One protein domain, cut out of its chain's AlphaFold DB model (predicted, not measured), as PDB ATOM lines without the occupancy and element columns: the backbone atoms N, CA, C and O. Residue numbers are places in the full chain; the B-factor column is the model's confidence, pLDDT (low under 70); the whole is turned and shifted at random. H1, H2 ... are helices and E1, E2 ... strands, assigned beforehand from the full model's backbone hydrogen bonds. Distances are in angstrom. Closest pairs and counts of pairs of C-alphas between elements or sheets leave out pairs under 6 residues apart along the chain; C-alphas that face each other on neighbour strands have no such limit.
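Overview. This is residues 64 to 163 of the 169 residues of the protein "HNH endonuclease" of Marinobacter sp (UniProt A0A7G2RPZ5). A short two-stranded ribbon, E3 and E4, runs through the middle of a body that is only just flat; helix H1 packs on this ribbon and on strand E1 of the hairpin E1 and E2 at one end, while H2 and H3 make the other end. The 100 printed residues hold three named helices and four named strands in the order H1 E1 E2 E3 H2 H3 E4. The two sheets, E1 - E2 and E3 - E4, are antiparallel; the class is mixed, helices and strands, with 44 residues in named elements, under half. The whole is compact, with a radius of gyration of the C-alphas of 14.1 A and spans of 40 by 32 by 18 A.

Along the chain. After residues 64 to 77, find C-alpha 78 at (23.134, 92.912, 52.209), where H1 begins; it runs 12.0 A to residue 86. E1, residues 101 to 107, is 15.6 A long, and E2, residues 114 to 117, 9.7 A. E3, residues 121 to 125, spans 13.1 A; H2, residues 129 to 133, 6.2 A; H3, residues 142 to 150, 12.4 A. E4, residues 155 to 159, spans 13.1 A and ends at C-alpha 159, (14.336, 83.558, 40.765).

Arrangement. Look first at E3 and E4, antiparallel at 139 degrees: N 122 and O 158 are 2.9 A apart, within hydrogen-bond range. The closest C-alphas of H1 and E4 are those of Leu 83 and Pro 157, 6.9 A; of H1 and E1, Ala 80 and Val 101, 6.1 A. In the hairpin of E1 and E2, antiparallel at 177 degrees, N 106 and O 115 are 2.9 A apart. H2 and H3 are close but not clearly touching, with C-alphas 129 and 149 closest at 6.9 A. In H1, H2 and H3 every O i to N i+4 pair is within hydrogen-bond range.

Size, cuts and confidence. The C-alphas farthest apart, Asn 96 and Arg 135, are 42.2 A apart. The printed part has no cut; H1 to E1 is a long link. Mean pLDDT of the printed part is 94.5, with residue 163 under 70.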
ATOM      1  N   PHE A  64      34.454  83.498  53.048       94.00
ATOM      2  CA  PHE A  64      33.904  84.806  52.691       94.00
ATOM      3  C   PHE A  64      32.975  85.381  53.775       94.00
ATOM      4  O   PHE A  64      32.385  86.435  53.576       94.00
ATOM      5  N   GLY A  65      32.861  84.722  54.932       90.25
ATOM      6  CA  GLY A  65      31.986  85.128  56.031       90.25
ATOM      7  C   GLY A  65      30.815  84.174  56.242       90.25
ATOM      8  O   GLY A  65      30.721  83.114  55.620       90.25
ATOM      9  N   HIS A  66      29.931  84.553  57.160       84.62
ATOM     10  CA  HIS A  66      28.768  83.768  57.560       84.62
ATOM     11  C   HIS A  66      27.492  84.491  57.126       84.62
ATOM     12  O   HIS A  66      26.878  85.195  57.917       84.62
ATOM     13  N   GLY A  67      27.125  84.328  55.854       86.75
ATOM     14  CA  GLY A  67      25.900  84.902  55.294       86.75
ATOM     15  C   GLY A  67      26.036  86.357  54.843       86.75
ATOM     16  O   GLY A  67      27.130  86.809  54.499       86.75
ATOM     17  N   TRP A  68      24.893  87.040  54.806       94.38
ATOM     18  CA  TRP A  68      24.784  88.444  54.423       94.38
ATOM     19  C   TRP A  68      25.231  89.344  55.566       94.38
ATOM     20  O   TRP A  68      24.853  89.129  56.717       94.38
ATOM     21  N   ASP A  69      26.057  90.331  55.241       94.56
ATOM     22  CA  ASP A  69      26.545  91.289  56.220       94.56
ATOM     23  C   ASP A  69      25.534  92.411  56.438       94.56
ATOM     24  O   ASP A  69      24.925  92.889  55.481       94.56
ATOM     25  N   ASP A  70      25.416  92.835  57.690       95.19
ATOM     26  CA  ASP A  70      24.744  94.060  58.116       95.19
ATOM     27  C   ASP A  70      25.850  95.036  58.538       95.19
ATOM     28  O   ASP A  70      26.322  95.031  59.679       95.19
ATOM     29  N   ALA A  71      26.384  95.759  57.552       91.50
ATOM     30  CA  ALA A  71      27.614  96.527  57.713       91.50
ATOM     31  C   ALA A  71      27.416  97.819  58.522       91.50
ATOM     32  O   ALA A  71      28.365  98.290  59.156       91.50
ATOM     33  N   ASP A  72      26.214  98.397  58.493       94.25
ATOM     34  CA  ASP A  72      25.857  99.617  59.220       94.25
ATOM     35  C   ASP A  72      25.042  99.351  60.498       94.25
ATOM     36  O   ASP A  72      24.895 100.255  61.327       94.25
ATOM     37  N   GLY A  73      24.625  98.103  60.728       95.81
ATOM     38  CA  GLY A  73      23.971  97.665  61.956       95.81
ATOM     39  C   GLY A  73      22.518  98.120  62.048       95.81
ATOM     40  O   GLY A  73      22.004  98.279  63.162       95.81
ATOM     41  N   ASP A  74      21.872  98.382  60.910       96.38
ATOM     42  CA  ASP A  74      20.507  98.898  60.852       96.38
ATOM     43  C   ASP A  74      19.431  97.797  60.768       96.38
ATOM     44  O   ASP A  74      18.241  98.118  60.793       96.38
ATOM     45  N   CYS A  75      19.853  96.523  60.789       96.81
ATOM     46  CA  CYS A  75      19.102  95.277  60.608       96.81
ATOM     47  C   CYS A  75      18.781  94.857  59.168       96.81
ATOM     48  O   CYS A  75      18.284  93.738  58.976       96.81
ATOM     49  N   GLN A  76      19.030  95.699  58.168       97.62
ATOM     50  CA  GLN A  76      18.910  95.341  56.761       97.62
ATOM     51  C   GLN A  76      20.249  94.771  56.293       97.62
ATOM     52  O   GLN A  76      21.207  95.473  55.994       97.62
ATOM     53  N   ASP A  77      20.314  93.444  56.230       97.00
ATOM     54  CA  ASP A  77      21.484  92.778  55.677       97.00
ATOM     55  C   ASP A  77      21.655  93.081  54.176       97.00
ATOM     56  O   ASP A  77      20.764  93.592  53.490       97.00
ATOM     57  N   SER A  78      22.804  92.696  53.624       96.38
ATOM     58  CA  SER A  78      23.134  92.912  52.209       96.38
ATOM     59  C   SER A  78      22.068  92.370  51.245       96.38
ATOM     60  O   SER A  78      21.897  92.898  50.147       96.38
ATOM     61  N   ARG A  79      21.303  91.342  51.641       96.81
ATOM     62  CA  ARG A  79      20.164  90.872  50.849       96.81
ATOM     63  C   ARG A  79      19.014  91.873  50.889       96.81
ATOM     64  O   ARG A  79      18.463  92.176  49.829       96.81
ATOM     65  N   ALA A  80      18.607  92.333  52.069       97.75
ATOM     66  CA  ALA A  80      17.556  93.336  52.205       97.75
ATOM     67  C   ALA A  80      17.923  94.617  51.439       97.75
ATOM     68  O   ALA A  80      17.111  95.092  50.643       97.75
ATOM     69  N   GLU A  81      19.164  95.082  51.577       97.75
ATOM     70  CA  GLU A  81      19.695  96.256  50.879       97.75
ATOM     71  C   GLU A  81      19.613  96.120  49.355       97.75
ATOM     72  O   GLU A  81      19.059  96.986  48.671       97.75
ATOM     73  N   VAL A  82      20.058  94.987  48.800       97.81
ATOM     74  CA  VAL A  82      19.951  94.724  47.355       97.81
ATOM     75  C   VAL A  82      18.490  94.703  46.908       97.81
ATOM     76  O   VAL A  82      18.157  95.291  45.877       97.81
ATOM     77  N   LEU A  83      17.591  94.073  47.671       98.19
ATOM     78  CA  LEU A  83      16.165  94.051  47.338       98.19
ATOM     79  C   LEU A  83      15.548  95.456  47.343       98.19
ATOM     80  O   LEU A  83      14.726  95.760  46.477       98.19
ATOM     81  N   ILE A  84      15.936  96.321  48.277       98.12
ATOM     82  CA  ILE A  84      15.455  97.706  48.343       98.12
ATOM     83  C   ILE A  84      15.984  98.510  47.161       98.12
ATOM     84  O   ILE A  84      15.200  99.150  46.459       98.12
ATOM     85  N   ALA A  85      17.292  98.439  46.916       97.56
ATOM     86  CA  ALA A  85      17.969  99.232  45.898       97.56
ATOM     87  C   ALA A  85      17.543  98.867  44.467       97.56
ATOM     88  O   ALA A  85      17.492  99.731  43.593       97.56
ATOM     89  N   THR A  86      17.231  97.594  44.215       97.56
ATOM     90  CA  THR A  86      16.942  97.088  42.860       97.56
ATOM     91  C   THR A  86      15.453  97.001  42.529       97.56
ATOM     92  O   THR A  86      15.092  96.740  41.376       97.56
ATOM     93  N   SER A  87      14.561  97.216  43.500       98.19
ATOM     94  CA  SER A  87      13.123  97.195  43.237       98.19
ATOM     95  C   SER A  87      12.707  98.405  42.397       98.19
ATOM     96  O   SER A  87      12.971  99.556  42.726       98.19
ATOM     97  N   THR A  88      11.964  98.147  41.324       98.12
ATOM     98  CA  THR A  88      11.394  99.177  40.434       98.12
ATOM     99  C   THR A  88      10.126  99.829  40.994       98.12
ATOM    100  O   THR A  88       9.588 100.768  40.409       98.12
ATOM    101  N   THR A  89       9.626  99.333  42.127       97.94
ATOM    102  CA  THR A  89       8.507  99.910  42.882       97.94
ATOM    103  C   THR A  89       8.856  99.991  44.362       97.94
ATOM    104  O   THR A  89       9.750  99.287  44.828       97.94
ATOM    105  N   GLN A  90       8.092 100.764  45.133       98.12
ATOM    106  CA  GLN A  90       8.230 100.780  46.589       98.12
ATOM    107  C   GLN A  90       8.100  99.360  47.167       98.12
ATOM    108  O   GLN A  90       7.113  98.666  46.904       98.12
ATOM    109  N   VAL A  91       9.088  98.937  47.957       98.56
ATOM    110  CA  VAL A  91       9.045  97.652  48.660       98.56
ATOM    111  C   VAL A  91       8.117  97.715  49.873       98.56
ATOM    112  O   VAL A  91       7.893  98.782  50.454       98.56
ATOM    113  N   ARG A  92       7.606  96.555  50.288       98.50
ATOM    114  CA  ARG A  92       6.920  96.372  51.573       98.50
ATOM    115  C   ARG A  92       7.729  95.441  52.456       98.50
ATOM    116  O   ARG A  92       8.340  94.489  51.973       98.50
ATOM    117  N   PHE A  93       7.656  95.705  53.751       98.50
ATOM    118  CA  PHE A  93       8.369  94.969  54.781       98.50
ATOM    119  C   PHE A  93       7.429  94.051  55.561       98.50
ATOM    120  O   PHE A  93       6.215  94.271  55.580       98.50
ATOM    121  N   ALA A  94       7.999  93.019  56.184       97.56
ATOM    122  CA  ALA A  94       7.260  92.073  57.021       97.56
ATOM    123  C   ALA A  94       6.609  92.750  58.239       97.56
ATOM    124  O   ALA A  94       5.534  92.345  58.675       97.56
ATOM    125  N   ASP A  95       7.261  93.782  58.775       97.06
ATOM    126  CA  ASP A  95       6.828  94.532  59.946       97.06
ATOM    127  C   ASP A  95       7.369  95.977  59.921       97.06
ATOM    128  O   ASP A  95       8.020  96.416  58.970       97.06
ATOM    129  N   ASN A  96       7.101  96.724  60.994       96.25
ATOM    130  CA  ASN A  96       7.560  98.105  61.153       96.25
ATOM    131  C   ASN A  96       9.063  98.233  61.455       96.25
ATOM    132  O   ASN A  96       9.569  99.352  61.418       96.25
ATOM    133  N   LYS A  97       9.774  97.135  61.763       96.19
ATOM    134  CA  LYS A  97      11.234  97.157  61.955       96.19
ATOM    135  C   LYS A  97      11.976  97.230  60.629       96.19
ATOM    136  O   LYS A  97      13.112  97.669  60.612       96.19
ATOM    137  N   ARG A  98      11.325  96.833  59.530       96.75
ATOM    138  CA  ARG A  98      11.837  96.967  58.158       96.75
ATOM    139  C   ARG A  98      13.109  96.164  57.840       96.75
ATOM    140  O   ARG A  98      13.692  96.373  56.792       96.75
ATOM    141  N   CYS A  99      13.455  95.161  58.642       97.00
ATOM    142  CA  CYS A  99      14.624  94.306  58.383       97.00
ATOM    143  C   CYS A  99      14.416  93.327  57.213       97.00
ATOM    144  O   CYS A  99      15.357  92.913  56.549       97.00
ATOM    145  N   ARG A 100      13.165  92.908  56.961       97.44
ATOM    146  CA  ARG A 100      12.833  91.902  55.940       97.44
ATOM    147  C   ARG A 100      11.886  92.468  54.895       97.44
ATOM    148  O   ARG A 100      10.733  92.782  55.200       97.44
ATOM    149  N   VAL A 101      12.350  92.509  53.651       98.25
ATOM    150  CA  VAL A 101      11.534  92.816  52.471       98.25
ATOM    151  C   VAL A 101      10.676  91.602  52.100       98.25
ATOM    152  O   VAL A 101      11.188  90.491  51.992       98.25
ATOM    153  N   ILE A 102       9.371  91.810  51.899       98.12
ATOM    154  CA  ILE A 102       8.417  90.742  51.541       98.12
ATOM    155  C   ILE A 102       7.839  90.894  50.137       98.12
ATOM    156  O   ILE A 102       7.519  89.898  49.498       98.12
ATOM    157  N   THR A 103       7.696  92.119  49.631       98.38
ATOM    158  CA  THR A 103       7.154  92.353  48.286       98.38
ATOM    159  C   THR A 103       7.768  93.587  47.650       98.38
ATOM    160  O   THR A 103       8.100  94.542  48.350       98.38
ATOM    161  N   GLY A 104       7.810  93.605  46.327       98.31
ATOM    162  CA  GLY A 104       8.343  94.690  45.514       98.31
ATOM    163  C   GLY A 104       8.158  94.354  44.040       98.31
ATOM    164  O   GLY A 104       7.225  93.632  43.675       98.31
ATOM    165  N   ARG A 105       9.034  94.873  43.183       98.31
ATOM    166  CA  ARG A 105       9.045  94.514  41.763       98.31
ATOM    167  C   ARG A 105      10.472  94.478  41.245       98.31
ATOM    168  O   ARG A 105      11.062  95.526  40.981       98.31
ATOM    169  N   TRP A 106      10.972  93.277  41.006       98.25
ATOM    170  CA  TRP A 106      12.322  93.028  40.509       98.25
ATOM    171  C   TRP A 106      12.271  92.435  39.111       98.25
ATOM    172  O   TRP A 106      11.323  91.729  38.763       98.25
ATOM    173  N   ILE A 107      13.281  92.746  38.306       96.62
ATOM    174  CA  ILE A 107      13.457  92.184  36.971       96.62
ATOM    175  C   ILE A 107      14.743  91.372  37.016       96.62
ATOM    176  O   ILE A 107      15.815  91.937  37.221       96.62
ATOM    177  N   SER A 108      14.622  90.057  36.850       93.94
ATOM    178  CA  SER A 108      15.777  89.161  36.843       93.94
ATOM    179  C   SER A 108      16.675  89.479  35.646       93.94
ATOM    180  O   SER A 108      16.190  89.454  34.509       93.94
ATOM    181  N   PRO A 109      17.977  89.748  35.847       91.12
ATOM    182  CA  PRO A 109      18.891  90.031  34.741       91.12
ATOM    183  C   PRO A 109      19.124  88.806  33.842       91.12
ATOM    184  O   PRO A 109      19.538  88.961  32.696       91.12
ATOM    185  N   PHE A 110      18.868  87.591  34.340       87.75
ATOM    186  CA  PHE A 110      19.167  86.345  33.626       87.75
ATOM    187  C   PHE A 110      18.028  85.881  32.722       87.75
ATOM    188  O   PHE A 110      18.270  85.288  31.672       87.75
ATOM    189  N   THR A 111      16.783  86.149  33.110       92.38
ATOM    190  CA  THR A 111      15.592  85.661  32.394       92.38
ATOM    191  C   THR A 111      14.657  86.770  31.943       92.38
ATOM    192  O   THR A 111      13.691  86.499  31.227       92.38
ATOM    193  N   ASN A 112      14.903  88.008  32.381       94.38
ATOM    194  CA  ASN A 112      14.024  89.158  32.192       94.38
ATOM    195  C   ASN A 112      12.606  88.956  32.769       94.38
ATOM    196  O   ASN A 112      11.663  89.660  32.397       94.38
ATOM    197  N   ARG A 113      12.422  87.978  33.667       95.12
ATOM    198  CA  ARG A 113      11.147  87.761  34.353       95.12
ATOM    199  C   ARG A 113      10.967  88.775  35.467       95.12
ATOM    200  O   ARG A 113      11.912  89.194  36.130       95.12
ATOM    201  N   VAL A 114       9.708  89.134  35.680       97.19
ATOM    202  CA  VAL A 114       9.294  89.961  36.806       97.19
ATOM    203  C   VAL A 114       9.023  89.059  38.001       97.19
ATOM    204  O   VAL A 114       8.230  88.127  37.895       97.19
ATOM    205  N   ILE A 115       9.612  89.402  39.141       97.12
ATOM    206  CA  ILE A 115       9.366  88.758  40.431       97.12
ATOM    207  C   ILE A 115       8.785  89.815  41.372       97.12
ATOM    208  O   ILE A 115       9.204  90.975  41.340       97.12
ATOM    209  N   GLN A 116       7.781  89.451  42.169       97.88
ATOM    210  CA  GLN A 116       7.092  90.398  43.060       97.88
ATOM    211  C   GLN A 116       7.067  89.967  44.523       97.88
ATOM    212  O   GLN A 116       6.976  90.817  45.410       97.88
ATOM    213  N   ASN A 117       7.142  88.665  44.776       97.44
ATOM    214  CA  ASN A 117       7.256  88.110  46.112       97.44
ATOM    215  C   ASN A 117       8.741  87.977  46.466       97.44
ATOM    216  O   ASN A 117       9.498  87.367  45.717       97.44
ATOM    217  N   GLY A 118       9.152  88.555  47.594       95.38
ATOM    218  CA  GLY A 118      10.535  88.487  48.067       95.38
ATOM    219  C   GLY A 118      10.981  87.065  48.414       95.38
ATOM    220  O   GLY A 118      12.166  86.763  48.302       95.38
ATOM    221  N   ASP A 119      10.045  86.182  48.776       94.25
ATOM    222  CA  ASP A 119      10.343  84.772  49.073       94.25
ATOM    223  C   ASP A 119      10.666  83.952  47.810       94.25
ATOM    224  O   ASP A 119      11.333  82.928  47.905       94.25
ATOM    225  N   ASP A 120      10.273  84.436  46.627       95.38
ATOM    226  CA  ASP A 120      10.592  83.802  45.339       95.38
ATOM    227  C   ASP A 120      11.943  84.286  44.766       95.38
ATOM    228  O   ASP A 120      12.304  83.939  43.636       95.38
ATOM    229  N   ILE A 121      12.684  85.106  45.525       95.31
ATOM    230  CA  ILE A 121      13.947  85.726  45.107       95.31
ATOM    231  C   ILE A 121      15.116  85.184  45.913       95.31
ATOM    232  O   ILE A 121      15.133  85.293  47.138       95.31
ATOM    233  N   GLU A 122      16.166  84.781  45.212       93.25
ATOM    234  CA  GLU A 122      17.504  84.606  45.767       93.25
ATOM    235  C   GLU A 122      18.432  85.732  45.307       93.25
ATOM    236  O   GLU A 122      18.184  86.375  44.288       93.25
ATOM    237  N   ILE A 123      19.481  86.006  46.084       94.38
ATOM    238  CA  ILE A 123      20.543  86.925  45.666       94.38
ATOM    239  C   ILE A 123      21.701  86.088  45.150       94.38
ATOM    240  O   ILE A 123      22.249  85.274  45.897       94.38
ATOM    241  N   ASP A 124      22.065  86.308  43.894       92.56
ATOM    242  CA  ASP A 124      23.173  85.614  43.254       92.56
ATOM    243  C   ASP A 124      24.382  86.531  43.055       92.56
ATOM    244  O   ASP A 124      24.250  87.749  42.894       92.56
ATOM    245  N   HIS A 125      25.563  85.916  43.071       93.00
ATOM    246  CA  HIS A 125      26.841  86.575  42.840       93.00
ATOM    247  C   HIS A 125      27.170  86.569  41.344       93.00
ATOM    248  O   HIS A 125      27.401  85.504  40.773       93.00
ATOM    249  N   VAL A 126      27.288  87.742  40.710       92.25
ATOM    250  CA  VAL A 126      27.674  87.845  39.281       92.25
ATOM    251  C   VAL A 126      29.050  87.241  39.032       92.25
ATOM    252  O   VAL A 126      29.266  86.531  38.051       92.25
ATOM    253  N   VAL A 127      29.987  87.526  39.931       94.00
ATOM    254  CA  VAL A 127      31.282  86.866  40.027       94.00
ATOM    255  C   VAL A 127      31.194  85.849  41.168       94.00
ATOM    256  O   VAL A 127      31.234  86.245  42.339       94.00
ATOM    257  N   PRO A 128      31.104  84.539  40.863       92.38
ATOM    258  CA  PRO A 128      30.933  83.516  41.885       92.38
ATOM    259  C   PRO A 128      32.100  83.481  42.873       92.38
ATOM    260  O   PRO A 128      33.268  83.544  42.486       92.38
ATOM    261  N   LEU A 129      31.796  83.277  44.156       93.19
ATOM    262  CA  LEU A 129      32.805  83.252  45.223       93.19
ATOM    263  C   LEU A 129      33.881  82.174  45.008       93.19
ATOM    264  O   LEU A 129      35.063  82.428  45.229       93.19
ATOM    265  N   ALA A 130      33.491  80.986  44.536       90.75
ATOM    266  CA  ALA A 130      34.432  79.911  44.204       90.75
ATOM    267  C   ALA A 130      35.333  80.282  43.012       90.75
ATOM    268  O   ALA A 130      36.525  80.008  43.012       90.75
ATOM    269  N   TRP A 131      34.783  80.972  42.009       91.88
ATOM    270  CA  TRP A 131      35.569  81.435  40.865       91.88
ATOM    271  C   TRP A 131      36.596  82.496  41.274       91.88
ATOM    272  O   TRP A 131      37.717  82.492  40.761       91.88
ATOM    273  N   ALA A 132      36.219  83.387  42.200       94.06
ATOM    274  CA  ALA A 132      37.115  84.383  42.773       94.06
ATOM    275  C   ALA A 132      38.209  83.728  43.631       94.06
ATOM    276  O   ALA A 132      39.361  84.158  43.576       94.06
ATOM    277  N   TRP A 133      37.866  82.675  44.387       93.12
ATOM    278  CA  TRP A 133      38.814  81.882  45.179       93.12
ATOM    279  C   TRP A 133      39.979  81.373  44.329       93.12
ATOM    280  O   TRP A 133      41.122  81.747  44.600       93.12
ATOM    281  N   ASP A 134      39.662  80.655  43.247       89.00
ATOM    282  CA  ASP A 134      40.628  80.089  42.290       89.00
ATOM    283  C   ASP A 134      41.449  81.167  41.548       89.00
ATOM    284  O   ASP A 134      42.375  80.871  40.801       89.00
ATOM    285  N   ARG A 135      41.092  82.450  41.695       92.31
ATOM    286  CA  ARG A 135      41.727  83.590  41.010       92.31
ATOM    287  C   ARG A 135      42.387  84.575  41.965       92.31
ATOM    288  O   ARG A 135      42.553  85.749  41.641       92.31
ATOM    289  N   GLY A 136      42.780  84.083  43.134       92.19
ATOM    290  CA  GLY A 136      43.589  84.827  44.094       92.19
ATOM    291  C   GLY A 136      42.808  85.384  45.277       92.19
ATOM    292  O   GLY A 136      43.424  85.944  46.182       92.19
ATOM    293  N   ALA A 137      41.482  85.196  45.354       94.69
ATOM    294  CA  ALA A 137      40.761  85.548  46.577       94.69
ATOM    295  C   ALA A 137      41.158  84.660  47.765       94.69
ATOM    296  O   ALA A 137      40.978  85.073  48.908       94.69
ATOM    297  N   MET A 138      41.759  83.487  47.526       93.88
ATOM    298  CA  MET A 138      42.350  82.669  48.591       93.88
ATOM    299  C   MET A 138      43.456  83.390  49.380       93.88
ATOM    300  O   MET A 138      43.637  83.107  50.561       93.88
ATOM    301  N   GLU A 139      44.147  84.350  48.756       94.31
ATOM    302  CA  GLU A 139      45.238  85.129  49.363       94.31
ATOM    303  C   GLU A 139      44.750  86.432  50.017       94.31
ATOM    304  O   GLU A 139      45.518  87.148  50.659       94.31
ATOM    305  N   TRP A 140      43.472  86.783  49.848       96.44
ATOM    306  CA  TRP A 140      42.909  87.993  50.437       96.44
ATOM    307  C   TRP A 140      42.714  87.848  51.947       96.44
ATOM    308  O   TRP A 140      42.476  86.756  52.470       96.44
ATOM    309  N   SER A 141      42.721  88.987  52.649       96.69
ATOM    310  CA  SER A 141      42.288  89.021  54.044       96.69
ATOM    311  C   SER A 141      40.821  88.594  54.175       96.69
ATOM    312  O   SER A 141      40.036  88.652  53.220       96.69
ATOM    313  N   MET A 142      40.434  88.166  55.377       94.06
ATOM    314  CA  MET A 142      39.050  87.787  55.666       94.06
ATOM    315  C   MET A 142      38.081  88.946  55.406       94.06
ATOM    316  O   MET A 142      37.042  88.754  54.781       94.06
ATOM    317  N   GLU A 143      38.460  90.155  55.810       94.88
ATOM    318  CA  GLU A 143      37.674  91.380  55.653       94.88
ATOM    319  C   GLU A 143      37.447  91.690  54.176       94.88
ATOM    320  O   GLU A 143      36.323  91.965  53.769       94.88
ATOM    321  N   LYS A 144      38.487  91.570  53.342       97.06
ATOM    322  CA  LYS A 144      38.361  91.809  51.900       97.06
ATOM    323  C   LYS A 144      37.460  90.777  51.221       97.06
ATOM    324  O   LYS A 144      36.666  91.146  50.361       97.06
ATOM    325  N   ARG A 145      37.549  89.497  51.607       96.56
ATOM    326  CA  ARG A 145      36.628  88.457  51.109       96.56
ATOM    327  C   ARG A 145      35.189  88.746  51.530       96.56
ATOM    328  O   ARG A 145      34.296  88.662  50.693       96.56
ATOM    329  N   LYS A 146      34.974  89.144  52.785       95.50
ATOM    330  CA  LYS A 146      33.651  89.517  53.299       95.50
ATOM    331  C   LYS A 146      33.059  90.708  52.546       95.50
ATOM    332  O   LYS A 146      31.912  90.624  52.119       95.50
ATOM    333  N   LEU A 147      33.852  91.758  52.322       96.06
ATOM    334  CA  LEU A 147      33.448  92.916  51.522       96.06
ATOM    335  C   LEU A 147      33.072  92.501  50.097       96.06
ATOM    336  O   LEU A 147      32.001  92.852  49.629       96.06
ATOM    337  N   PHE A 148      33.896  91.685  49.434       96.56
ATOM    338  CA  PHE A 148      33.604  91.196  48.083       96.56
ATOM    339  C   PHE A 148      32.309  90.368  48.000       96.56
ATOM    340  O   PHE A 148      31.561  90.477  47.029       96.56
ATOM    341  N   ALA A 149      32.038  89.529  49.002       95.94
ATOM    342  CA  ALA A 149      30.829  88.708  49.029       95.94
ATOM    343  C   ALA A 149      29.548  89.501  49.314       95.94
ATOM    344  O   ALA A 149      28.467  89.004  49.013       95.94
ATOM    345  N   ASN A 150      29.666  90.703  49.871       96.50
ATOM    346  CA  ASN A 150      28.539  91.559  50.240       96.50
ATOM    347  C   ASN A 150      28.479  92.847  49.405       96.50
ATOM    348  O   ASN A 150      27.662  93.717  49.679       96.50
ATOM    349  N   ASP A 151      29.333  92.976  48.386       96.69
ATOM    350  CA  ASP A 151      29.373  94.149  47.519       96.69
ATOM    351  C   ASP A 151      28.110  94.204  46.641       96.69
ATOM    352  O   ASP A 151      27.940  93.323  45.791       96.69
ATOM    353  N   PRO A 152      27.249  95.235  46.768       94.50
ATOM    354  CA  PRO A 152      26.016  95.343  45.994       94.50
ATOM    355  C   PRO A 152      26.221  95.286  44.478       94.50
ATOM    356  O   PRO A 152      25.325  94.841  43.767       94.50
ATOM    357  N   VAL A 153      27.391  95.687  43.953       95.44
ATOM    358  CA  VAL A 153      27.650  95.603  42.502       95.44
ATOM    359  C   VAL A 153      27.818  94.166  42.007       95.44
ATOM    360  O   VAL A 153      27.701  93.903  40.810       95.44
ATOM    361  N   ASN A 154      28.095  93.235  42.920       95.56
ATOM    362  CA  ASN A 154      28.246  91.816  42.640       95.56
ATOM    363  C   ASN A 154      26.971  91.018  42.958       95.56
ATOM    364  O   ASN A 154      26.978  89.806  42.778       95.56
ATOM    365  N   LEU A 155      25.895  91.655  43.431       95.69
ATOM    366  CA  LEU A 155      24.695  90.985  43.936       95.69
ATOM    367  C   LEU A 155      23.463  91.313  43.093       95.69
ATOM    368  O   LEU A 155      23.120  92.478  42.910       95.69
ATOM    369  N   PHE A 156      22.762  90.283  42.613       95.06
ATOM    370  CA  PHE A 156      21.552  90.462  41.807       95.06
ATOM    371  C   PHE A 156      20.383  89.604  42.295       95.06
ATOM    372  O   PHE A 156      20.577  88.431  42.611       95.06
ATOM    373  N   PRO A 157      19.151  90.152  42.307       94.94
ATOM    374  CA  PRO A 157      17.954  89.374  42.580       94.94
ATOM    375  C   PRO A 157      17.608  88.483  41.380       94.94
ATOM    376  O   PRO A 157      17.415  88.961  40.260       94.94
ATOM    377  N   VAL A 158      17.485  87.185  41.633       94.44
ATOM    378  CA  VAL A 158      17.127  86.160  40.645       94.44
ATOM    379  C   VAL A 158      16.026  85.264  41.197       94.44
ATOM    380  O   VAL A 158      15.780  85.226  42.400       94.44
ATOM    381  N   GLU A 159      15.337  84.529  40.333       92.56
ATOM    382  CA  GLU A 159      14.336  83.558  40.765       92.56
ATOM    383  C   GLU A 159      14.988  82.428  41.567       92.56
ATOM    384  O   GLU A 159      15.907  81.774  41.069       92.56
ATOM    385  N   ALA A 160      14.429  82.096  42.733       86.88
ATOM    386  CA  ALA A 160      14.896  80.969  43.549       86.88
ATOM    387  C   ALA A 160      14.957  79.644  42.759       86.88
ATOM    388  O   ALA A 160      15.850  78.822  42.932       86.88
ATOM    389  N   SER A 161      14.050  79.457  41.790       79.75
ATOM    390  CA  SER A 161      14.051  78.271  40.919       79.75
ATOM    391  C   SER A 161      15.322  78.101  40.070       79.75
ATOM    392  O   SER A 161      15.687  76.968  39.755       79.75
ATOM    393  N   LEU A 162      15.993  79.199  39.699       73.44
ATOM    394  CA  LEU A 162      17.203  79.166  38.868       73.44
ATOM    395  C   LEU A 162      18.449  78.842  39.679       73.44
ATOM    396  O   LEU A 162      19.388  78.258  39.147       73.44
ATOM    397  N   ASN A 163      18.434  79.191  40.961       60.97
ATOM    398  CA  ASN A 163      19.539  78.970  41.873       60.97
ATOM    399  C   ASN A 163      19.235  77.805  42.829       60.97
ATOM    400  O   ASN A 163      19.519  77.823  44.017       60.97
TER     401      ASN A 163